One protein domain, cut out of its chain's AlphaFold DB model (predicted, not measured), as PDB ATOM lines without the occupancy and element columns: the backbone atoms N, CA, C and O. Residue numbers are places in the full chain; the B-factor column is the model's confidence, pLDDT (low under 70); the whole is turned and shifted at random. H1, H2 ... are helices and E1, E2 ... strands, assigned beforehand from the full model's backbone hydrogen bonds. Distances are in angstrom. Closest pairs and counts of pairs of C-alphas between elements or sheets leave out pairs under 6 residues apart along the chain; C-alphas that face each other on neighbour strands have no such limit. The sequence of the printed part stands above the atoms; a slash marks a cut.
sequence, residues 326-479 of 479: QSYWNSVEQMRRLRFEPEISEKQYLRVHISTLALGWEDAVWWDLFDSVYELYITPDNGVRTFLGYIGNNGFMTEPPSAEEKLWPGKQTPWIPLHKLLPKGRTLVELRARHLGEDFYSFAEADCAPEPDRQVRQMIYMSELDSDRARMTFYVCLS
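What this domain is: This is residues 326 to 479 of the 479 residues of an uncharacterized protein of Lachnospiraceae bacterium OF09-33XD (UniProt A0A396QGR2). This is a sandwich of two unequal sheets: a strongly twisted sheet of E4, E3, E2, E5 and E8 curls like part of a barrel, and the small sheet of E1, E6 and E7 covers part of its open side, with E1 toward E3 and E4 and E6 toward E8. The helix H1 meets both sheets with its residues 335 to 340, at E8 and E7, while the short helix H2 lies far from the core on a loop whose residues 358 to 365 stick out. The 154 printed residues hold two named helices and eight named strands, in the order H1 E1 H2 E2 E3 E4 E5 E6 E7 E8; the sheets, of orders E4 - E3 - E2 - E5 - E8 and E1 - E6 - E7, are both antiparallel. The class is mixed, helices and strands, with under half of the printed residues, 73, in named elements. The whole is compact, with a radius of gyration of the C-alphas of 15.3 A and spans of 47 by 43 by 29 A.

Where its parts are: H1, residues 326 to 340, begins at C-alpha 326 (42.899, -56.381, -39.613) and is 20.8 A long. E1, residues 349 to 353, is 13.5 A long, and H2, residues 363 to 370, is 10.9 A. E2, residues 373 to 380, measures 23.0 A from C-alpha 373 (43.169, -25.664, -22.500) to its last C-alpha; E3, residues 386 to 392, measures 18.7 A. E4 is residues 395 to 397. After residues 398 to 424, with no named element, comes E5, residues 425 to 435, the longest strand at 32.0 A. E6 is residues 445 to 449 and E7 residues 457 to 459. E8, residues 471 to 478, is 22.3 A long and ends at C-alpha 478 (27.669, -26.814, -44.317).

How they stand to each other: In the larger sheet E4 and E8 are the edge strands. E2, E3 and E4 form a meander, each strand the antiparallel neighbour of the one before, and E2 and E3, like E3 and E4, form a hairpin. With E5, the antiparallel neighbour of E2, they make a Greek key, four strands in a row with the first beside the fourth. N 376 and O 389 of E2 and E3 are 2.8 A apart, N 390 and O 397 of E3 and E4 2.8 A, N 375 and O 432 of E2 and E5 2.8 A, and N 429 and O 474 of E5 and E8 2.8 A, within hydrogen-bond range. In the smaller sheet N 351 and O 447 of E1 and E6 are 2.8 A apart, and N 459 and O 446 of the hairpin E6 and E7 2.7 A. The facing parts of the sandwich, two sheets face to face, are 9.6 A centre to centre, their best planes 28 degrees apart. E6 and E8 are near each other, with 8 pairs of C-alphas within 10 A. The closest C-alphas of H1 and E8 are those of Arg 339 and Phe 474, 4.6 A apart. H1 is on the larger sheet, over none of its strands, and only grazes the smaller one with residues 335 to 339. H2 is on neither sheet. In H1 and H2 every O i to N i+4 pair is within hydrogen-bond range.

The domain as a whole: The C-alphas of Glu 362 and Ser 479, the two farthest apart, are 48.3 A apart. The printed part has no cut and ends at the chain's last residue, 479. The long links are E4 to E5, 27 residues, and E7 to E8, 11 residues. Within the first, residues 416 to 417 pair antiparallel with residues 349 to 350 of E1. The mean pLDDT of the printed part is 91.9, and residues 358 to 364 are under 70.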
ATOM      1  N   GLN A 326      43.878 -56.796 -38.604       93.62
ATOM      2  CA  GLN A 326      42.899 -56.381 -39.613       93.62
ATOM      3  C   GLN A 326      41.722 -55.618 -38.990       93.62
ATOM      4  O   GLN A 326      41.275 -54.615 -39.544       93.62
ATOM      5  N   SER A 327      41.236 -56.060 -37.829       94.00
ATOM      6  CA  SER A 327      40.160 -55.374 -37.102       94.00
ATOM      7  C   SER A 327      40.586 -53.969 -36.669       94.00
ATOM      8  O   SER A 327      39.818 -53.020 -36.822       94.00
ATOM      9  N   TYR A 328      41.835 -53.818 -36.214       93.62
ATOM     10  CA  TYR A 328      42.421 -52.513 -35.920       93.62
ATOM     11  C   TYR A 328      42.441 -51.606 -37.155       93.62
ATOM     12  O   TYR A 328      41.892 -50.505 -37.116       93.62
ATOM     13  N   TRP A 329      42.988 -52.072 -38.281       93.94
ATOM     14  CA  TRP A 329      43.048 -51.273 -39.511       93.94
ATOM     15  C   TRP A 329      41.667 -50.909 -40.065       93.94
ATOM     16  O   TRP A 329      41.473 -49.790 -40.541       93.94
ATOM     17  N   ASN A 330      40.681 -51.799 -39.935       95.62
ATOM     18  CA  ASN A 330      39.293 -51.487 -40.274       95.62
ATOM     19  C   ASN A 330      38.733 -50.365 -39.382       95.62
ATOM     20  O   ASN A 330      38.015 -49.501 -39.879       95.62
ATOM     21  N   SER A 331      39.077 -50.345 -38.089       94.44
ATOM     22  CA  SER A 331      38.663 -49.271 -37.176       94.44
ATOM     23  C   SER A 331      39.313 -47.923 -37.515       94.44
ATOM     24  O   SER A 331      38.630 -46.900 -37.502       94.44
ATOM     25  N   VAL A 332      40.594 -47.925 -37.913       95.00
ATOM     26  CA  VAL A 332      41.305 -46.730 -38.404       95.00
ATOM     27  C   VAL A 332      40.612 -46.177 -39.648       95.00
ATOM     28  O   VAL A 332      40.355 -44.979 -39.739       95.00
ATOM     29  N   GLU A 333      40.269 -47.043 -40.602       96.69
ATOM     30  CA  GLU A 333      39.598 -46.645 -41.841       96.69
ATOM     31  C   GLU A 333      38.165 -46.150 -41.595       96.69
ATOM     32  O   GLU A 333      37.745 -45.140 -42.158       96.69
ATOM     33  N   GLN A 334      37.423 -46.796 -40.693       96.12
ATOM     34  CA  GLN A 334      36.118 -46.302 -40.258       96.12
ATOM     35  C   GLN A 334      36.237 -44.901 -39.643       96.12
ATOM     36  O   GLN A 334      35.469 -44.008 -40.002       96.12
ATOM     37  N   MET A 335      37.213 -44.684 -38.758       96.06
ATOM     38  CA  MET A 335      37.453 -43.382 -38.133       96.06
ATOM     39  C   MET A 335      37.880 -42.322 -39.155       96.06
ATOM     40  O   MET A 335      37.424 -41.180 -39.079       96.06
ATOM     41  N   ARG A 336      38.687 -42.699 -40.159       97.19
ATOM     42  CA  ARG A 336      39.053 -41.832 -41.290       97.19
ATOM     43  C   ARG A 336      37.811 -41.352 -42.035       97.19
ATOM     44  O   ARG A 336      37.670 -40.149 -42.232       97.19
ATOM     45  N   ARG A 337      36.903 -42.259 -42.407       95.75
ATOM     46  CA  ARG A 337      35.658 -41.905 -43.114       95.75
ATOM     47  C   ARG A 337      34.771 -41.011 -42.271       95.75
ATOM     48  O   ARG A 337      34.364 -39.954 -42.737       95.75
ATOM     49  N   LEU A 338      34.552 -41.383 -41.006       94.25
ATOM     50  CA  LEU A 338      33.791 -40.554 -40.075       94.25
ATOM     51  C   LEU A 338      34.377 -39.144 -40.039       94.25
ATOM     52  O   LEU A 338      33.656 -38.187 -40.284       94.25
ATOM     53  N   ARG A 339      35.680 -38.980 -39.805       95.25
ATOM     54  CA  ARG A 339      36.292 -37.654 -39.658       95.25
ATOM     55  C   ARG A 339      36.373 -36.870 -40.961       95.25
ATOM     56  O   ARG A 339      36.182 -35.658 -40.919       95.25
ATOM     57  N   PHE A 340      36.655 -37.512 -42.094       95.69
ATOM     58  CA  PHE A 340      37.070 -36.798 -43.304       95.69
ATOM     59  C   PHE A 340      36.103 -36.858 -44.490       95.69
ATOM     60  O   PHE A 340      36.282 -36.086 -45.440       95.69
ATOM     61  N   GLU A 341      35.055 -37.676 -44.405       94.44
ATOM     62  CA  GLU A 341      33.986 -37.804 -45.403       94.44
ATOM     63  C   GLU A 341      32.600 -37.517 -44.780       94.44
ATOM     64  O   GLU A 341      31.706 -38.360 -44.837       94.44
ATOM     65  N   PRO A 342      32.394 -36.349 -44.132       91.94
ATOM     66  CA  PRO A 342      31.098 -36.013 -43.553       91.94
ATOM     67  C   PRO A 342      30.034 -35.773 -44.628       91.94
ATOM     68  O   PRO A 342      30.313 -35.209 -45.690       91.94
ATOM     69  N   GLU A 343      28.788 -36.094 -44.294       91.88
ATOM     70  CA  GLU A 343      27.631 -35.664 -45.073       91.88
ATOM     71  C   GLU A 343      27.453 -34.137 -45.015       91.88
ATOM     72  O   GLU A 343      27.835 -33.470 -44.047       91.88
ATOM     73  N   ILE A 344      26.859 -33.578 -46.072       94.19
ATOM     74  CA  ILE A 344      26.495 -32.160 -46.139       94.19
ATOM     75  C   ILE A 344      25.231 -31.940 -45.307       94.19
ATOM     76  O   ILE A 344      24.267 -32.693 -45.430       94.19
ATOM     77  N   SER A 345      25.208 -30.886 -44.492       94.31
ATOM     78  CA  SER A 345      24.037 -30.544 -43.684       94.31
ATOM     79  C   SER A 345      23.870 -29.036 -43.517       94.31
ATOM     80  O   SER A 345      24.849 -28.297 -43.511       94.31
ATOM     81  N   GLU A 346      22.641 -28.562 -43.317       95.44
ATOM     82  CA  GLU A 346      22.377 -27.149 -43.000       95.44
ATOM     83  C   GLU A 346      22.875 -26.763 -41.604       95.44
ATOM     84  O   GLU A 346      23.242 -25.614 -41.349       95.44
ATOM     85  N   LYS A 347      22.865 -27.722 -40.673       96.50
ATOM     86  CA  LYS A 347      23.257 -27.515 -39.282       96.50
ATOM     87  C   LYS A 347      24.208 -28.605 -38.853       96.50
ATOM     88  O   LYS A 347      24.043 -29.768 -39.194       96.50
ATOM     89  N   GLN A 348      25.193 -28.212 -38.063       96.62
ATOM     90  CA  GLN A 348      26.070 -29.127 -37.352       96.62
ATOM     91  C   GLN A 348      26.277 -28.609 -35.936       96.62
ATOM     92  O   GLN A 348      26.335 -27.391 -35.706       96.62
ATOM     93  N   TYR A 349      26.358 -29.551 -35.006       97.88
ATOM     94  CA  TYR A 349      26.597 -29.349 -33.589       97.88
ATOM     95  C   TYR A 349      27.800 -30.183 -33.163       97.88
ATOM     96  O   TYR A 349      27.936 -31.323 -33.599       97.88
ATOM     97  N   LEU A 350      28.643 -29.611 -32.308       98.06
ATOM     98  CA  LEU A 350      29.814 -30.253 -31.721       98.06
ATOM     99  C   LEU A 350      29.619 -30.396 -30.217       98.06
ATOM    100  O   LEU A 350      29.256 -29.430 -29.554       98.06
ATOM    101  N   ARG A 351      29.920 -31.559 -29.661       97.75
ATOM    102  CA  ARG A 351      30.127 -31.741 -28.227       97.75
ATOM    103  C   ARG A 351      31.528 -32.289 -28.016       97.75
ATOM    104  O   ARG A 351      31.949 -33.183 -28.740       97.75
ATOM    105  N   VAL A 352      32.253 -31.730 -27.055       97.19
ATOM    106  CA  VAL A 352      33.599 -32.188 -26.697       97.19
ATOM    107  C   VAL A 352      33.542 -32.779 -25.300       97.19
ATOM    108  O   VAL A 352      32.904 -32.214 -24.410       97.19
ATOM    109  N   HIS A 353      34.191 -33.916 -25.090       94.25
ATOM    110  CA  HIS A 353      34.211 -34.571 -23.787       94.25
ATOM    111  C   HIS A 353      35.538 -35.260 -23.525       94.25
ATOM    112  O   HIS A 353      36.273 -35.611 -24.445       94.25
ATOM    113  N   ILE A 354      35.836 -35.456 -22.245       91.62
ATOM    114  CA  ILE A 354      36.974 -36.257 -21.800       91.62
ATOM    115  C   ILE A 354      36.401 -37.426 -21.013       91.62
ATOM    116  O   ILE A 354      35.706 -37.234 -20.013       91.62
ATOM    117  N   SER A 355      36.674 -38.645 -21.469       87.00
ATOM    118  CA  SER A 355      36.219 -39.857 -20.791       87.00
ATOM    119  C   SER A 355      36.718 -39.911 -19.339       87.00
ATOM    120  O   SER A 355      37.809 -39.440 -19.020       87.00
ATOM    121  N   THR A 356      35.915 -40.488 -18.439       80.19
ATOM    122  CA  THR A 356      36.360 -40.721 -17.053       80.19
ATOM    123  C   THR A 356      37.479 -41.754 -17.057       80.19
ATOM    124  O   THR A 356      37.373 -42.783 -17.727       80.19
ATOM    125  N   LEU A 357      38.535 -41.501 -16.289       70.75
ATOM    126  CA  LEU A 357      39.703 -42.367 -16.221       70.75
ATOM    127  C   LEU A 357      39.937 -42.788 -14.772       70.75
ATOM    128  O   LEU A 357      40.165 -41.951 -13.906       70.75
ATOM    129  N   ALA A 358      39.879 -44.095 -14.518       64.62
ATOM    130  CA  ALA A 358      40.301 -44.680 -13.252       64.62
ATOM    131  C   ALA A 358      41.776 -45.074 -13.377       64.62
ATOM    132  O   ALA A 358      42.099 -46.154 -13.870       64.62
ATOM    133  N   LEU A 359      42.673 -44.169 -12.985       68.19
ATOM    134  CA  LEU A 359      44.118 -44.392 -13.013       68.19
ATOM    135  C   LEU A 359      44.635 -44.472 -11.579       68.19
ATOM    136  O   LEU A 359      44.215 -43.699 -10.727       68.19
ATOM    137  N   GLY A 360      45.553 -45.400 -11.310       61.69
ATOM    138  CA  GLY A 360      46.208 -45.543 -10.002       61.69
ATOM    139  C   GLY A 360      47.341 -44.538  -9.782       61.69
ATOM    140  O   GLY A 360      48.358 -44.895  -9.192       61.69
ATOM    141  N   TRP A 361      47.228 -43.339 -10.350       69.62
ATOM    142  CA  TRP A 361      48.239 -42.294 -10.226       69.62
ATOM    143  C   TRP A 361      48.060 -41.495  -8.943       69.62
ATOM    144  O   TRP A 361      46.975 -41.452  -8.371       69.62
ATOM    145  N   GLU A 362      49.138 -40.843  -8.515       65.38
ATOM    146  CA  GLU A 362      49.064 -39.824  -7.474       65.38
ATOM    147  C   GLU A 362      48.200 -38.650  -7.955       65.38
ATOM    148  O   GLU A 362      48.310 -38.228  -9.110       65.38
ATOM    149  N   ASP A 363      47.375 -38.095  -7.063       69.12
ATOM    150  CA  ASP A 363      46.429 -37.017  -7.390       69.12
ATOM    151  C   ASP A 363      47.104 -35.825  -8.084       69.12
ATOM    152  O   ASP A 363      46.548 -35.254  -9.019       69.12
ATOM    153  N   ALA A 364      48.326 -35.463  -7.680       65.81
ATOM    154  CA  ALA A 364      49.065 -34.352  -8.282       65.81
ATOM    155  C   ALA A 364      49.364 -34.575  -9.777       65.81
ATOM    156  O   ALA A 364      49.220 -33.651 -10.574       65.81
ATOM    157  N   VAL A 365      49.720 -35.806 -10.165       73.06
ATOM    158  CA  VAL A 365      49.963 -36.178 -11.571       73.06
ATOM    159  C   VAL A 365      48.665 -36.125 -12.364       73.06
ATOM    160  O   VAL A 365      48.659 -35.716 -13.522       73.06
ATOM    161  N   TRP A 366      47.557 -36.524 -11.741       77.19
ATOM    162  CA  TRP A 366      46.246 -36.462 -12.371       77.19
ATOM    163  C   TRP A 366      45.852 -35.016 -12.691       77.19
ATOM    164  O   TRP A 366      45.484 -34.724 -13.827       77.19
ATOM    165  N   TRP A 367      45.972 -34.104 -11.721       78.50
ATOM    166  CA  TRP A 367      45.607 -32.699 -11.919       78.50
ATOM    167  C   TRP A 367      46.483 -32.017 -12.964       78.50
ATOM    168  O   TRP A 367      45.944 -31.363 -13.850       78.50
ATOM    169  N   ASP A 368      47.798 -32.219 -12.902       82.44
ATOM    170  CA  ASP A 368      48.739 -31.640 -13.862       82.44
ATOM    171  C   ASP A 368      48.465 -32.128 -15.294       82.44
ATOM    172  O   ASP A 368      48.334 -31.325 -16.218       82.44
ATOM    173  N   LEU A 369      48.259 -33.439 -15.474       82.62
ATOM    174  CA  LEU A 369      48.024 -34.020 -16.796       82.62
ATOM    175  C   LEU A 369      46.759 -33.467 -17.467       82.62
ATOM    176  O   LEU A 369      46.742 -33.252 -18.679       82.62
ATOM    177  N   PHE A 370      45.687 -33.253 -16.708       85.56
ATOM    178  CA  PHE A 370      44.424 -32.763 -17.262       85.56
ATOM    179  C   PHE A 370      44.268 -31.247 -17.210       85.56
ATOM    180  O   PHE A 370      43.256 -30.744 -17.703       85.56
ATOM    181  N   ASP A 371      45.263 -30.512 -16.706       88.94
ATOM    182  CA  ASP A 371      45.257 -29.050 -16.684       88.94
ATOM    183  C   ASP A 371      45.536 -28.459 -18.078       88.94
ATOM    184  O   ASP A 371      46.499 -27.729 -18.313       88.94
ATOM    185  N   SER A 372      44.685 -28.802 -19.043       89.94
ATOM    186  CA  SER A 372      44.807 -28.424 -20.446       89.94
ATOM    187  C   SER A 372      43.719 -27.438 -20.862       89.94
ATOM    188  O   SER A 372      42.575 -27.489 -20.410       89.94
ATOM    189  N   VAL A 373      44.082 -26.545 -21.775       94.44
ATOM    190  CA  VAL A 373      43.169 -25.664 -22.500       94.44
ATOM    191  C   VAL A 373      42.991 -26.220 -23.907       94.44
ATOM    192  O   VAL A 373      43.970 -26.567 -24.568       94.44
ATOM    193  N   TYR A 374      41.745 -26.291 -24.368       95.94
ATOM    194  CA  TYR A 374      41.421 -26.727 -25.722       95.94
ATOM    195  C   TYR A 374      41.095 -25.522 -26.597       95.94
ATOM    196  O   TYR A 374      40.161 -24.772 -26.321       95.94
ATOM    197  N   GLU A 375      41.865 -25.342 -27.659       97.50
ATOM    198  CA  GLU A 375      41.701 -24.298 -28.664       97.50
ATOM    199  C   GLU A 375      40.962 -24.855 -29.885       97.50
ATOM    200  O   GLU A 375      41.246 -25.963 -30.352       97.50
ATOM    201  N   LEU A 376      40.030 -24.070 -30.426       97.88
ATOM    202  CA  LEU A 376      39.294 -24.380 -31.643       97.88
ATOM    203  C   LEU A 376      39.857 -23.564 -32.809       97.88
ATOM    204  O   LEU A 376      39.798 -22.332 -32.818       97.88
ATOM    205  N   TYR A 377      40.356 -24.267 -33.820       97.94
ATOM    206  CA  TYR A 377      40.802 -23.682 -35.080       97.94
ATOM    207  C   TYR A 377      39.974 -24.205 -36.245       97.94
ATOM    208  O   TYR A 377      39.423 -25.307 -36.200       97.94
ATOM    209  N   ILE A 378      39.931 -23.417 -37.317       97.50
ATOM    210  CA  ILE A 378      39.302 -23.806 -38.574       97.50
ATOM    211  C   ILE A 378      40.199 -23.506 -39.760       97.50
ATOM    212  O   ILE A 378      40.924 -22.515 -39.760       97.50
ATOM    213  N   THR A 379      40.093 -24.326 -40.793       97.56
ATOM    214  CA  THR A 379      40.717 -24.098 -42.094       97.56
ATOM    215  C   THR A 379      39.654 -24.358 -43.163       97.56
ATOM    216  O   THR A 379      39.392 -25.520 -43.492       97.56
ATOM    217  N   PRO A 380      38.978 -23.307 -43.662       94.12
ATOM    218  CA  PRO A 380      38.054 -23.418 -44.791       94.12
ATOM    219  C   PRO A 380      38.784 -23.834 -46.077       94.12
ATOM    220  O   PRO A 380      40.015 -23.862 -46.121       94.12
ATOM    221  N   ASP A 381      38.042 -24.075 -47.160       88.31
ATOM    222  CA  ASP A 381      38.606 -24.451 -48.474       88.31
ATOM    223  C   ASP A 381      39.618 -23.438 -49.052       88.31
ATOM    224  O   ASP A 381      40.417 -23.780 -49.922       88.31
ATOM    225  N   ASN A 382      39.647 -22.199 -48.545       86.38
ATOM    226  CA  ASN A 382      40.672 -21.207 -48.892       86.38
ATOM    227  C   ASN A 382      42.066 -21.512 -48.297       86.38
ATOM    228  O   ASN A 382      43.022 -20.801 -48.600       86.38
ATOM    229  N   GLY A 383      42.180 -22.525 -47.433       90.81
ATOM    230  CA  GLY A 383      43.427 -22.957 -46.805       90.81
ATOM    231  C   GLY A 383      43.915 -22.078 -45.648       90.81
ATOM    232  O   GLY A 383      44.982 -22.349 -45.097       90.81
ATOM    233  N   VAL A 384      43.168 -21.043 -45.246       94.69
ATOM    234  CA  VAL A 384      43.592 -20.113 -44.188       94.69
ATOM    235  C   VAL A 384      43.184 -20.642 -42.817       94.69
ATOM    236  O   VAL A 384      42.012 -20.600 -42.437       94.69
ATOM    237  N   ARG A 385      44.173 -21.100 -42.044       96.56
ATOM    238  CA  ARG A 385      43.972 -21.526 -40.654       96.56
ATOM    239  C   ARG A 385      43.667 -20.320 -39.762       96.56
ATOM    240  O   ARG A 385      44.491 -19.418 -39.637       96.56
ATOM    241  N   THR A 386      42.517 -20.342 -39.101       96.69
ATOM    242  CA  THR A 386      41.993 -19.257 -38.261       96.69
ATOM    243  C   THR A 386      41.691 -19.774 -36.859       96.69
ATOM    244  O   THR A 386      41.102 -20.843 -36.704       96.69
ATOM    245  N   PHE A 387      42.105 -19.028 -35.837       97.50
ATOM    246  CA  PHE A 387      41.715 -19.276 -34.448       97.50
ATOM    247  C   PHE A 387      40.295 -18.760 -34.208       97.50
ATOM    248  O   PHE A 387      40.011 -17.615 -34.555       97.50
ATOM    249  N   LEU A 388      39.419 -19.582 -33.626       97.44
ATOM    250  CA  LEU A 388      38.058 -19.165 -33.278       97.44
ATOM    251  C   LEU A 388      37.907 -18.819 -31.799       97.44
ATOM    252  O   LEU A 388      37.219 -17.857 -31.473       97.44
ATOM    253  N   GLY A 389      38.501 -19.613 -30.912       97.81
ATOM    254  CA  GLY A 389      38.307 -19.482 -29.473       97.81
ATOM    255  C   GLY A 389      38.681 -20.758 -28.732       97.81
ATOM    256  O   GLY A 389      39.433 -21.593 -29.237       97.81
ATOM    257  N   TYR A 390      38.119 -20.922 -27.546       97.94
ATOM    258  CA  TYR A 390      38.416 -21.994 -26.611       97.94
ATOM    259  C   TYR A 390      37.198 -22.881 -26.359       97.94
ATOM    260  O   TYR A 390      36.050 -22.475 -26.550       97.94
ATOM    261  N   ILE A 391      37.461 -24.104 -25.910       97.50
ATOM    262  CA  ILE A 391      36.458 -25.063 -25.464       97.50
ATOM    263  C   ILE A 391      36.623 -25.266 -23.957       97.50
ATOM    264  O   ILE A 391      37.656 -25.750 -23.493       97.50
ATOM    265  N   GLY A 392      35.588 -24.904 -23.205       95.12
ATOM    266  CA  GLY A 392      35.475 -25.148 -21.771       95.12
ATOM    267  C   GLY A 392      34.251 -25.996 -21.439       95.12
ATOM    268  O   GLY A 392      33.441 -26.322 -22.304       95.12
ATOM    269  N   ASN A 393      34.064 -26.313 -20.162       94.25
ATOM    270  CA  ASN A 393      32.917 -27.064 -19.647       94.25
ATOM    271  C   ASN A 393      31.564 -26.399 -19.989       94.25
ATOM    272  O   ASN A 393      30.549 -27.079 -20.096       94.25
ATOM    273  N   ASN A 394      31.555 -25.084 -20.234       94.19
ATOM    274  CA  ASN A 394      30.371 -24.320 -20.640       94.19
ATOM    275  C   ASN A 394      30.161 -24.251 -22.170       94.19
ATOM    276  O   ASN A 394      29.203 -23.630 -22.629       94.19
ATOM    277  N   GLY A 395      31.017 -24.896 -22.971       96.38
ATOM    278  CA  GLY A 395      30.969 -24.868 -24.435       96.38
ATOM    279  C   GLY A 395      32.047 -23.977 -25.050       96.38
ATOM    280  O   GLY A 395      33.179 -23.939 -24.574       96.38
ATOM    281  N   PHE A 396      31.704 -23.300 -26.147       97.88
ATOM    282  CA  PHE A 396      32.614 -22.397 -26.854       97.88
ATOM    283  C   PHE A 396      32.756 -21.057 -26.124       97.88
ATOM    284  O   PHE A 396      31.757 -20.454 -25.729       97.88
ATOM    285  N   MET A 397      33.992 -20.581 -25.992       97.38
ATOM    286  CA  MET A 397      34.361 -19.351 -25.291       97.38
ATOM    287  C   MET A 397      35.324 -18.534 -26.158       97.38
ATOM    288  O   MET A 397      36.166 -19.099 -26.848       97.38
ATOM    289  N   THR A 398      35.226 -17.206 -26.140       96.19
ATOM    290  CA  THR A 398      36.167 -16.334 -26.874       96.19
ATOM    291  C   THR A 398      37.437 -16.038 -26.080       96.19
ATOM    292  O   THR A 398      38.475 -15.772 -26.674       96.19
ATOM    293  N   GLU A 399      37.359 -16.130 -24.753       95.88
ATOM    294  CA  GLU A 399      38.476 -15.946 -23.825       95.88
ATOM    295  C   GLU A 399      38.933 -17.295 -23.243       95.88
ATOM    296  O   GLU A 399      38.125 -18.233 -23.190       95.88
ATOM    297  N   PRO A 400      40.201 -17.420 -22.802       94.62
ATOM    298  CA  PRO A 400      40.699 -18.643 -22.183       94.62
ATOM    299  C   PRO A 400      39.870 -19.036 -20.947       94.62
ATOM    300  O   PRO A 400      39.562 -18.165 -20.130       94.62
ATOM    301  N   PRO A 401      39.537 -20.328 -20.760       94.62
ATOM    302  CA  PRO A 401      38.759 -20.771 -19.609       94.62
ATOM    303  C   PRO A 401      39.549 -20.605 -18.306       94.62
ATOM    304  O   PRO A 401      40.737 -20.944 -18.234       94.62
ATOM    305  N   SER A 402      38.874 -20.149 -17.248       93.44
ATOM    306  CA  SER A 402      39.399 -20.249 -15.881       93.44
ATOM    307  C   SER A 402      39.496 -21.715 -15.430       93.44
ATOM    308  O   SER A 402      38.950 -22.612 -16.071       93.44
ATOM    309  N   ALA A 403      40.178 -21.993 -14.312       89.81
ATOM    310  CA  ALA A 403      40.371 -23.364 -13.819       89.81
ATOM    311  C   ALA A 403      39.048 -24.141 -13.611       89.81
ATOM    312  O   ALA A 403      38.980 -25.336 -13.898       89.81
ATOM    313  N   GLU A 404      37.987 -23.462 -13.170       90.69
ATOM    314  CA  GLU A 404      36.654 -24.052 -12.969       90.69
ATOM    315  C   GLU A 404      35.903 -24.296 -14.289       90.69
ATOM    316  O   GLU A 404      35.031 -25.161 -14.372       90.69
ATOM    317  N   GLU A 405      36.257 -23.550 -15.337       94.62
ATOM    318  CA  GLU A 405      35.649 -23.632 -16.665       94.62
ATOM    319  C   GLU A 405      36.400 -24.578 -17.604       94.62
ATOM    320  O   GLU A 405      35.893 -24.883 -18.685       94.62
ATOM    321  N   LYS A 406      37.587 -25.067 -17.223       93.25
ATOM    322  CA  LYS A 406      38.313 -26.083 -17.995       93.25
ATOM    323  C   LYS A 406      37.480 -27.359 -18.129       93.25
ATOM    324  O   LYS A 406      36.703 -27.738 -17.251       93.25
ATOM    325  N   LEU A 407      37.636 -28.034 -19.265       92.12
ATOM    326  CA  LEU A 407      37.001 -29.325 -19.501       92.12
ATOM    327  C   LEU A 407      37.809 -30.418 -18.788       92.12
ATOM    328  O   LEU A 407      38.846 -30.846 -19.284       92.12
ATOM    329  N   TRP A 408      37.328 -30.853 -17.625       90.38
ATOM    330  CA  TRP A 408      37.960 -31.897 -16.812       90.38
ATOM    331  C   TRP A 408      37.510 -33.317 -17.211       90.38
ATOM    332  O   TRP A 408      36.450 -33.482 -17.820       90.38
ATOM    333  N   PRO A 409      38.259 -34.373 -16.844       89.44
ATOM    334  CA  PRO A 409      37.839 -35.755 -17.067       89.44
ATOM    335  C   PRO A 409      36.454 -36.063 -16.495       89.44
ATOM    336  O   PRO A 409      36.088 -35.616 -15.407       89.44
ATOM    337  N   GLY A 410      35.675 -36.841 -17.242       89.25
ATOM    338  CA  GLY A 410      34.281 -37.153 -16.924       89.25
ATOM    339  C   GLY A 410      33.296 -36.019 -17.215       89.25
ATOM    340  O   GLY A 410      32.105 -36.169 -16.938       89.25
ATOM    341  N   LYS A 411      33.756 -34.890 -17.769       92.38
ATOM    342  CA  LYS A 411      32.901 -33.785 -18.211       92.38
ATOM    343  C   LYS A 411      32.718 -33.793 -19.723       92.38
ATOM    344  O   LYS A 411      33.527 -34.326 -20.483       92.38
ATOM    345  N   GLN A 412      31.634 -33.152 -20.140       95.19
ATOM    346  CA  GLN A 412      31.297 -32.899 -21.531       95.19
ATOM    347  C   GLN A 412      30.741 -31.487 -21.662       95.19
ATOM    348  O   GLN A 412      30.060 -31.001 -20.756       95.19
ATOM    349  N   THR A 413      30.983 -30.854 -22.801       97.69
ATOM    350  CA  THR A 413      30.377 -29.562 -23.108       97.69
ATOM    351  C   THR A 413      28.883 -29.708 -23.422       97.69
ATOM    352  O   THR A 413      28.422 -30.779 -23.831       97.69
ATOM    353  N   PRO A 414      28.102 -28.617 -23.345       97.44
ATOM    354  CA  PRO A 414      26.872 -28.493 -24.117       97.44
ATOM    355  C   PRO A 414      27.139 -28.661 -25.621       97.44
ATOM    356  O   PRO A 414      28.274 -28.523 -26.088       97.44
ATOM    357  N   TRP A 415      26.081 -28.903 -26.397       98.12
ATOM    358  CA  TRP A 415      26.160 -28.910 -27.858       98.12
ATOM    359  C   TRP A 415      26.438 -27.500 -28.405       98.12
ATOM    360  O   TRP A 415      25.620 -26.588 -28.280       98.12
ATOM    361  N   ILE A 416      27.587 -27.337 -29.052       98.25
ATOM    362  CA  ILE A 416      28.082 -26.103 -29.663       98.25
ATOM    363  C   ILE A 416      27.560 -26.016 -31.105       98.25
ATOM    364  O   ILE A 416      27.876 -26.886 -31.917       98.25
ATOM    365  N   PRO A 417      26.785 -24.983 -31.476       97.62
ATOM    366  CA  PRO A 417      26.215 -24.854 -32.815       97.62
ATOM    367  C   PRO A 417      27.268 -24.383 -33.832       97.62
ATOM    368  O   PRO A 417      27.383 -23.190 -34.110       97.62
ATOM    369  N   LEU A 418      28.013 -25.317 -34.430       97.44
ATOM    370  CA  LEU A 418      29.074 -25.017 -35.402       97.44
ATOM    371  C   LEU A 418      28.585 -24.201 -36.604       97.44
ATOM    372  O   LEU A 418      29.305 -23.339 -37.086       97.44
ATOM    373  N   HIS A 419      27.344 -24.392 -37.050       96.81
ATOM    374  CA  HIS A 419      26.748 -23.611 -38.145       96.81
ATOM    375  C   HIS A 419      26.642 -22.099 -37.873       96.81
ATOM    376  O   HIS A 419      26.401 -21.328 -38.796       96.81
ATOM    377  N   LYS A 420      26.806 -21.660 -36.618       96.62
ATOM    378  CA  LYS A 420      26.891 -20.236 -36.253       96.62
ATOM    379  C   LYS A 420      28.327 -19.705 -36.221       96.62
ATOM    380  O   LYS A 420      28.512 -18.497 -36.129       96.62
ATOM    381  N   LEU A 421      29.318 -20.597 -36.239       96.06
ATOM    382  CA  LEU A 421      30.743 -20.288 -36.087       96.06
ATOM    383  C   LEU A 421      31.527 -20.498 -37.389       96.06
ATOM    384  O   LEU A 421      32.535 -19.837 -37.617       96.06
ATOM    385  N   LEU A 422      31.085 -21.441 -38.221       95.94
ATOM    386  CA  LEU A 422      31.773 -21.863 -39.435       95.94
ATOM    387  C   LEU A 422      31.157 -21.212 -40.681       95.94
ATOM    388  O   LEU A 422      29.940 -21.021 -40.734       95.94
ATOM    389  N   PRO A 423      31.965 -20.922 -41.715       93.81
ATOM    390  CA  PRO A 423      31.428 -20.555 -43.017       93.81
ATOM    391  C   PRO A 423      30.701 -21.743 -43.669       93.81
ATOM    392  O   PRO A 423      30.914 -22.906 -43.316       93.81
ATOM    393  N   LYS A 424      29.869 -21.444 -44.672       94.19
ATOM    394  CA  LYS A 424      29.334 -22.462 -45.587       94.19
ATOM    395  C   LYS A 424      30.463 -23.143 -46.366       94.19
ATOM    396  O   LYS A 424      31.509 -22.541 -46.605       94.19
ATOM    397  N   GLY A 425      30.212 -24.365 -46.819       94.38
ATOM    398  CA  GLY A 425      31.166 -25.204 -47.538       94.38
ATOM    399  C   GLY A 425      31.897 -26.185 -46.626       94.38
ATOM    400  O   GLY A 425      31.474 -26.458 -45.497       94.38
ATOM    401  N   ARG A 426      32.991 -26.749 -47.141       96.12
ATOM    402  CA  ARG A 426      33.823 -27.697 -46.404       96.12
ATOM    403  C   ARG A 426      34.824 -26.927 -45.545       96.12
ATOM    404  O   ARG A 426      35.550 -26.056 -46.016       96.12
ATOM    405  N   THR A 427      34.854 -27.256 -44.260       97.44
ATOM    406  CA  THR A 427      35.761 -26.646 -43.285       97.44
ATOM    407  C   THR A 427      36.455 -27.736 -42.483       97.44
ATOM    408  O   THR A 427      35.794 -28.607 -41.914       97.44
ATOM    409  N   LEU A 428      37.788 -27.702 -42.436       97.56
ATOM    410  CA  LEU A 428      38.566 -28.527 -41.517       97.56
ATOM    411  C   LEU A 428      38.518 -27.878 -40.134       97.56
ATOM    412  O   LEU A 428      38.943 -26.738 -39.976       97.56
ATOM    413  N   VAL A 429      38.009 -28.597 -39.147       97.38
ATOM    414  CA  VAL A 429      37.986 -28.201 -37.740       97.38
ATOM    415  C   VAL A 429      39.153 -28.878 -37.028       97.38
ATOM    416  O   VAL A 429      39.435 -30.051 -37.271       97.38
ATOM    417  N   GLU A 430      39.834 -28.147 -36.153       96.88
ATOM    418  CA  GLU A 430      40.958 -28.623 -35.347       96.88
ATOM    419  C   GLU A 430      40.691 -28.312 -33.869       96.88
ATOM    420  O   GLU A 430      40.480 -27.156 -33.500       96.88
ATOM    421  N   LEU A 431      40.735 -29.352 -33.035       96.44
ATOM    422  CA  LEU A 431      40.808 -29.247 -31.581       96.44
ATOM    423  C   LEU A 431      42.271 -29.410 -31.170       96.44
ATOM    424  O   LEU A 431      42.860 -30.470 -31.412       96.44
ATOM    425  N   ARG A 432      42.852 -28.365 -30.575       96.00
ATOM    426  CA  ARG A 432      44.251 -28.349 -30.136       96.00
ATOM    427  C   ARG A 432      44.355 -28.255 -28.619       96.00
ATOM    428  O   ARG A 432      43.773 -27.352 -28.032       96.00
ATOM    429  N   ALA A 433      45.112 -29.150 -27.996       94.75
ATOM    430  CA  ALA A 433      45.368 -29.145 -26.559       94.75
ATOM    431  C   ALA A 433      46.654 -28.376 -26.215       94.75
ATOM    432  O   ALA A 433      47.699 -28.555 -26.847       94.75
ATOM    433  N   ARG A 434      46.572 -27.525 -25.190       93.81
ATOM    434  CA  ARG A 434      47.683 -26.715 -24.682       93.81
ATOM    435  C   ARG A 434      47.785 -26.869 -23.170       93.81
ATOM    436  O   ARG A 434      46.783 -26.721 -22.477       93.81
ATOM    437  N   HIS A 435      48.985 -27.087 -22.656       90.44
ATOM    438  CA  HIS A 435      49.269 -27.109 -21.222       90.44
ATOM    439  C   HIS A 435      50.425 -26.150 -20.946       90.44
ATOM    440  O   HIS A 435      51.444 -26.193 -21.634       90.44
ATOM    441  N   LEU A 436      50.234 -25.225 -20.000       87.25
ATOM    442  CA  LEU A 436      51.201 -24.164 -19.676       87.25
ATOM    443  C   LEU A 436      51.717 -23.382 -20.906       87.25
ATOM    444  O   LEU A 436      52.868 -22.956 -20.952       87.25
ATOM    445  N   GLY A 437      50.858 -23.186 -21.911       84.75
ATOM    446  CA  GLY A 437      51.194 -22.453 -23.138       84.75
ATOM    447  C   GLY A 437      51.952 -23.263 -24.196       84.75
ATOM    448  O   GLY A 437      52.284 -22.711 -25.244       84.75
ATOM    449  N   GLU A 438      52.172 -24.557 -23.972       87.44
ATOM    450  CA  GLU A 438      52.866 -25.465 -24.888       87.44
ATOM    451  C   GLU A 438      51.930 -26.555 -25.420       87.44
ATOM    452  O   GLU A 438      50.894 -26.854 -24.826       87.44
ATOM    453  N   ASP A 439      52.289 -27.161 -26.553       88.81
ATOM    454  CA  ASP A 439      51.526 -28.270 -27.129       88.81
ATOM    455  C   ASP A 439      51.575 -29.508 -26.232       88.81
ATOM    456  O   ASP A 439      52.649 -30.004 -25.865       88.81
ATOM    457  N   PHE A 440      50.394 -30.034 -25.921       88.31
ATOM    458  CA  PHE A 440      50.231 -31.132 -24.978       88.31
ATOM    459  C   PHE A 440      49.307 -32.214 -25.513       88.31
ATOM    460  O   PHE A 440      48.647 -32.009 -26.519       88.31
ATOM    461  N   TYR A 441      49.272 -33.380 -24.876       87.31
ATOM    462  CA  TYR A 441      48.417 -34.483 -25.309       87.31
ATOM    463  C   TYR A 441      46.951 -34.052 -25.384       87.31
ATOM    464  O   TYR A 441      46.385 -33.572 -24.403       87.31
ATOM    465  N   SER A 442      46.318 -34.263 -26.536       87.12
ATOM    466  CA  SER A 442      44.863 -34.180 -26.606       87.12
ATOM    467  C   SER A 442      44.271 -35.435 -25.977       87.12
ATOM    468  O   SER A 442      44.611 -36.538 -26.397       87.12
ATOM    469  N   PHE A 443      43.403 -35.257 -24.977       90.38
ATOM    470  CA  PHE A 443      42.580 -36.326 -24.389       90.38
ATOM    471  C   PHE A 443      41.106 -36.207 -24.780       90.38
ATOM    472  O   PHE A 443      40.279 -37.019 -24.362       90.38
ATOM    473  N   ALA A 444      40.773 -35.165 -25.543       91.56
ATOM    474  CA  ALA A 444      39.416 -34.877 -25.947       91.56
ATOM    475  C   ALA A 444      38.920 -35.884 -26.987       91.56
ATOM    476  O   ALA A 444      39.628 -36.302 -27.907       91.56
ATOM    477  N   GLU A 445      37.651 -36.216 -26.848       94.81
ATOM    478  CA  GLU A 445      36.820 -36.854 -27.853       94.81
ATOM    479  C   GLU A 445      35.817 -35.813 -28.365       94.81
ATOM    480  O   GLU A 445      35.488 -34.848 -27.666       94.81
ATOM    481  N   ALA A 446      35.344 -35.991 -29.595       95.94
ATOM    482  CA  ALA A 446      34.422 -35.057 -30.221       95.94
ATOM    483  C   ALA A 446      33.239 -35.786 -30.851       95.94
ATOM    484  O   ALA A 446      33.408 -36.654 -31.700       95.94
ATOM    485  N   ASP A 447      32.040 -35.366 -30.487       96.81
ATOM    486  CA  ASP A 447      30.791 -35.795 -31.092       96.81
ATOM    487  C   ASP A 447      30.304 -34.713 -32.057       96.81
ATOM    488  O   ASP A 447      30.141 -33.557 -31.668       96.81
ATOM    489  N   CYS A 448      30.019 -35.087 -33.303       96.19
ATOM    490  CA  CYS A 448      29.372 -34.213 -34.279       96.19
ATOM    491  C   CYS A 448      28.015 -34.769 -34.693       96.19
ATOM    492  O   CYS A 448      27.882 -35.968 -34.938       96.19
ATOM    493  N   ALA A 449      27.020 -33.898 -34.821       95.81
ATOM    494  CA  ALA A 449      25.673 -34.296 -35.210       95.81
ATOM    495  C   ALA A 449      24.920 -33.167 -35.935       95.81
ATOM    496  O   ALA A 449      25.119 -31.994 -35.602       95.81
ATOM    497  N   PRO A 450      24.023 -33.483 -36.890       94.38
ATOM    498  CA  PRO A 450      23.160 -32.480 -37.516       94.38
ATOM    499  C   PRO A 450      22.097 -31.928 -36.552       94.38
ATOM    500  O   PRO A 450      21.702 -30.766 -36.648       94.38
ATOM    501  N   GLU A 451      21.686 -32.741 -35.578       93.31
ATOM    502  CA  GLU A 451      20.813 -32.377 -34.464       93.31
ATOM    503  C   GLU A 451      21.411 -32.927 -33.158       93.31
ATOM    504  O   GLU A 451      21.956 -34.033 -33.175       93.31
ATOM    505  N   PRO A 452      21.296 -32.217 -32.020       93.56
ATOM    506  CA  PRO A 452      21.727 -32.728 -30.721       93.56
ATOM    507  C   PRO A 452      21.264 -34.170 -30.460       93.56
ATOM    508  O   PRO A 452      20.080 -34.484 -30.584       93.56
ATOM    509  N   ASP A 453      22.217 -35.040 -30.116       91.81
ATOM    510  CA  ASP A 453      22.012 -36.447 -29.731       91.81
ATOM    511  C   ASP A 453      21.390 -37.365 -30.806       91.81
ATOM    512  O   ASP A 453      21.024 -38.508 -30.521       91.81
ATOM    513  N   ARG A 454      21.317 -36.922 -32.069       88.75
ATOM    514  CA  ARG A 454      20.821 -37.726 -33.197       88.75
ATOM    515  C   ARG A 454      21.877 -37.890 -34.272       88.75
ATOM    516  O   ARG A 454      22.519 -36.925 -34.658       88.75
ATOM    517  N   GLN A 455      22.015 -39.111 -34.795       86.12
ATOM    518  CA  GLN A 455      23.023 -39.436 -35.819       86.12
ATOM    519  C   GLN A 455      24.435 -39.001 -35.388       86.12
ATOM    520  O   GLN A 455      25.205 -38.447 -36.170       86.12
ATOM    521  N   VAL A 456      24.746 -39.220 -34.107       90.88
ATOM    522  CA  VAL A 456      26.006 -38.784 -33.511       90.88
ATOM    523  C   VAL A 456      27.163 -39.542 -34.145       90.88
ATOM    524  O   VAL A 456      27.243 -40.770 -34.094       90.88
ATOM    525  N   ARG A 457      28.087 -38.776 -34.709       93.44
ATOM    526  CA  ARG A 457      29.384 -39.229 -35.179       93.44
ATOM    527  C   ARG A 457      30.413 -38.933 -34.094       93.44
ATOM    528  O   ARG A 457      30.826 -37.785 -33.938       93.44
ATOM    529  N   GLN A 458      30.830 -39.971 -33.379       94.31
ATOM    530  CA  GLN A 458      31.929 -39.884 -32.423       94.31
ATOM    531  C   GLN A 458      33.271 -39.944 -33.157       94.31
ATOM    532  O   GLN A 458      33.495 -40.803 -34.014       94.31
ATOM    533  N   MET A 459      34.169 -39.038 -32.798       94.31
ATOM    534  CA  MET A 459      35.509 -38.904 -33.346       94.31
ATOM    535  C   MET A 459      36.507 -38.951 -32.199       94.31
ATOM    536  O   MET A 459      36.354 -38.258 -31.190       94.31
ATOM    537  N   ILE A 460      37.529 -39.779 -32.375       93.75
ATOM    538  CA  ILE A 460      38.618 -39.934 -31.416       93.75
ATOM    539  C   ILE A 460      39.956 -39.702 -32.112       93.75
ATOM    540  O   ILE A 460      40.087 -39.855 -33.336       93.75
ATOM    541  N   TYR A 461      40.947 -39.344 -31.307       93.06
ATOM    542  CA  TYR A 461      42.333 -39.275 -31.726       93.06
ATOM    543  C   TYR A 461      42.845 -40.682 -32.063       93.06
ATOM    544  O   TYR A 461      42.608 -41.628 -31.311       93.06
ATOM    545  N   MET A 462      43.582 -40.822 -33.168       92.50
ATOM    546  CA  MET A 462      44.302 -42.056 -33.511       92.50
ATOM    547  C   MET A 462      45.659 -41.697 -34.112       92.50
ATOM    548  O   MET A 462      45.706 -40.931 -35.069       92.50
ATOM    549  N   SER A 463      46.759 -42.276 -33.619       88.56
ATOM    550  CA  SER A 463      48.110 -41.958 -34.123       88.56
ATOM    551  C   SER A 463      48.308 -42.220 -35.626       88.56
ATOM    552  O   SER A 463      49.189 -41.627 -36.239       88.56
ATOM    553  N   GLU A 464      47.506 -43.090 -36.240       89.62
ATOM    554  CA  GLU A 464      47.515 -43.379 -37.680       89.62
ATOM    555  C   GLU A 464      46.850 -42.276 -38.518       89.62
ATOM    556  O   GLU A 464      47.038 -42.226 -39.736       89.62
ATOM    557  N   LEU A 465      46.050 -41.417 -37.880       91.50
ATOM    558  CA  LEU A 465      45.346 -40.293 -38.502       91.50
ATOM    559  C   LEU A 465      45.909 -38.939 -38.051       91.50
ATOM    560  O   LEU A 465      45.873 -37.982 -38.822       91.50
ATOM    561  N   ASP A 466      46.443 -38.864 -36.831       90.62
ATOM    562  CA  ASP A 466      46.940 -37.652 -36.189       90.62
ATOM    563  C   ASP A 466      48.455 -37.737 -35.972       90.62
ATOM    564  O   ASP A 466      48.948 -38.429 -35.081       90.62
ATOM    565  N   SER A 467      49.214 -36.998 -36.782       84.06
ATOM    566  CA  SER A 467      50.680 -36.975 -36.706       84.06
ATOM    567  C   SER A 467      51.240 -36.040 -35.628       84.06
ATOM    568  O   SER A 467      52.454 -35.954 -35.493       84.06
ATOM    569  N   ASP A 468      50.379 -35.304 -34.924       88.50
ATOM    570  CA  ASP A 468      50.719 -34.325 -33.886       88.50
ATOM    571  C   ASP A 468      49.911 -34.675 -32.631       88.50
ATOM    572  O   ASP A 468      48.684 -34.772 -32.689       88.50
ATOM    573  N   ARG A 469      50.585 -34.915 -31.500       88.88
ATOM    574  CA  ARG A 469      49.937 -35.369 -30.250       88.88
ATOM    575  C   ARG A 469      48.917 -34.381 -29.683       88.88
ATOM    576  O   ARG A 469      48.063 -34.785 -28.893       88.88
ATOM    577  N   ALA A 470      49.021 -33.106 -30.052       91.81
ATOM    578  CA  ALA A 470      48.178 -32.052 -29.516       91.81
ATOM    579  C   ALA A 470      46.912 -31.819 -30.319       91.81
ATOM    580  O   ALA A 470      46.069 -31.032 -29.895       91.81
ATOM    581  N   ARG A 471      46.760 -32.473 -31.472       92.31
ATOM    582  CA  ARG A 471      45.751 -32.094 -32.454       92.31
ATOM    583  C   ARG A 471      44.877 -33.259 -32.859       92.31
ATOM    584  O   ARG A 471      45.371 -34.300 -33.271       92.31
ATOM    585  N   MET A 472      43.572 -33.017 -32.839       94.75
ATOM    586  CA  MET A 472      42.583 -33.850 -33.511       94.75
ATOM    587  C   MET A 472      41.840 -33.005 -34.545       94.75
ATOM    588  O   MET A 472      41.383 -31.903 -34.245       94.75
ATOM    589  N   THR A 473      41.715 -33.517 -35.771       95.50
ATOM    590  CA  THR A 473      41.127 -32.777 -36.903       95.50
ATOM    591  C   THR A 473      39.984 -33.519 -37.588       95.50
ATOM    592  O   THR A 473      40.010 -34.739 -37.719       95.50
ATOM    593  N   PHE A 474      38.968 -32.817 -38.071       96.44
ATOM    594  CA  PHE A 474      37.860 -33.439 -38.801       96.44
ATOM    595  C   PHE A 474      37.158 -32.431 -39.706       96.44
ATOM    596  O   PHE A 474      37.177 -31.231 -39.451       96.44
ATOM    597  N   TYR A 475      36.528 -32.909 -40.773       96.69
ATOM    598  CA  TYR A 475      35.739 -32.072 -41.663       96.69
ATOM    599  C   TYR A 475      34.302 -31.899 -41.163       96.69
ATOM    600  O   TYR A 475      33.662 -32.813 -40.619       96.69
ATOM    601  N   VAL A 476      33.789 -30.705 -41.440       96.44
ATOM    602  CA  VAL A 476      32.385 -30.315 -41.346       96.44
ATOM    603  C   VAL A 476      31.983 -29.682 -42.680       96.44
ATOM    604  O   VAL A 476      32.722 -28.852 -43.210       96.44
ATOM    605  N   CYS A 477      30.835 -30.082 -43.230       95.50
ATOM    606  CA  CYS A 477      30.321 -29.596 -44.512       95.50
ATOM    607  C   CYS A 477      28.952 -28.932 -44.316       95.50
ATOM    608  O   CYS A 477      27.974 -29.618 -44.016       95.50
ATOM    609  N   LEU A 478      28.891 -27.608 -44.491       95.88
ATOM    610  CA  LEU A 478      27.669 -26.814 -44.317       95.88
ATOM    611  C   LEU A 478      27.111 -26.323 -45.660       95.88
ATOM    612  O   LEU A 478      27.874 -25.828 -46.488       95.88
ATOM    613  N   SER A 479      25.797 -26.435 -45.873       91.75
ATOM    614  CA  SER A 479      25.107 -25.977 -47.100       91.75
ATOM    615  C   SER A 479      24.648 -24.522 -47.070       91.75
ATOM    616  O   SER A 479      24.211 -24.024 -46.010       91.75
TER     617      SER A 479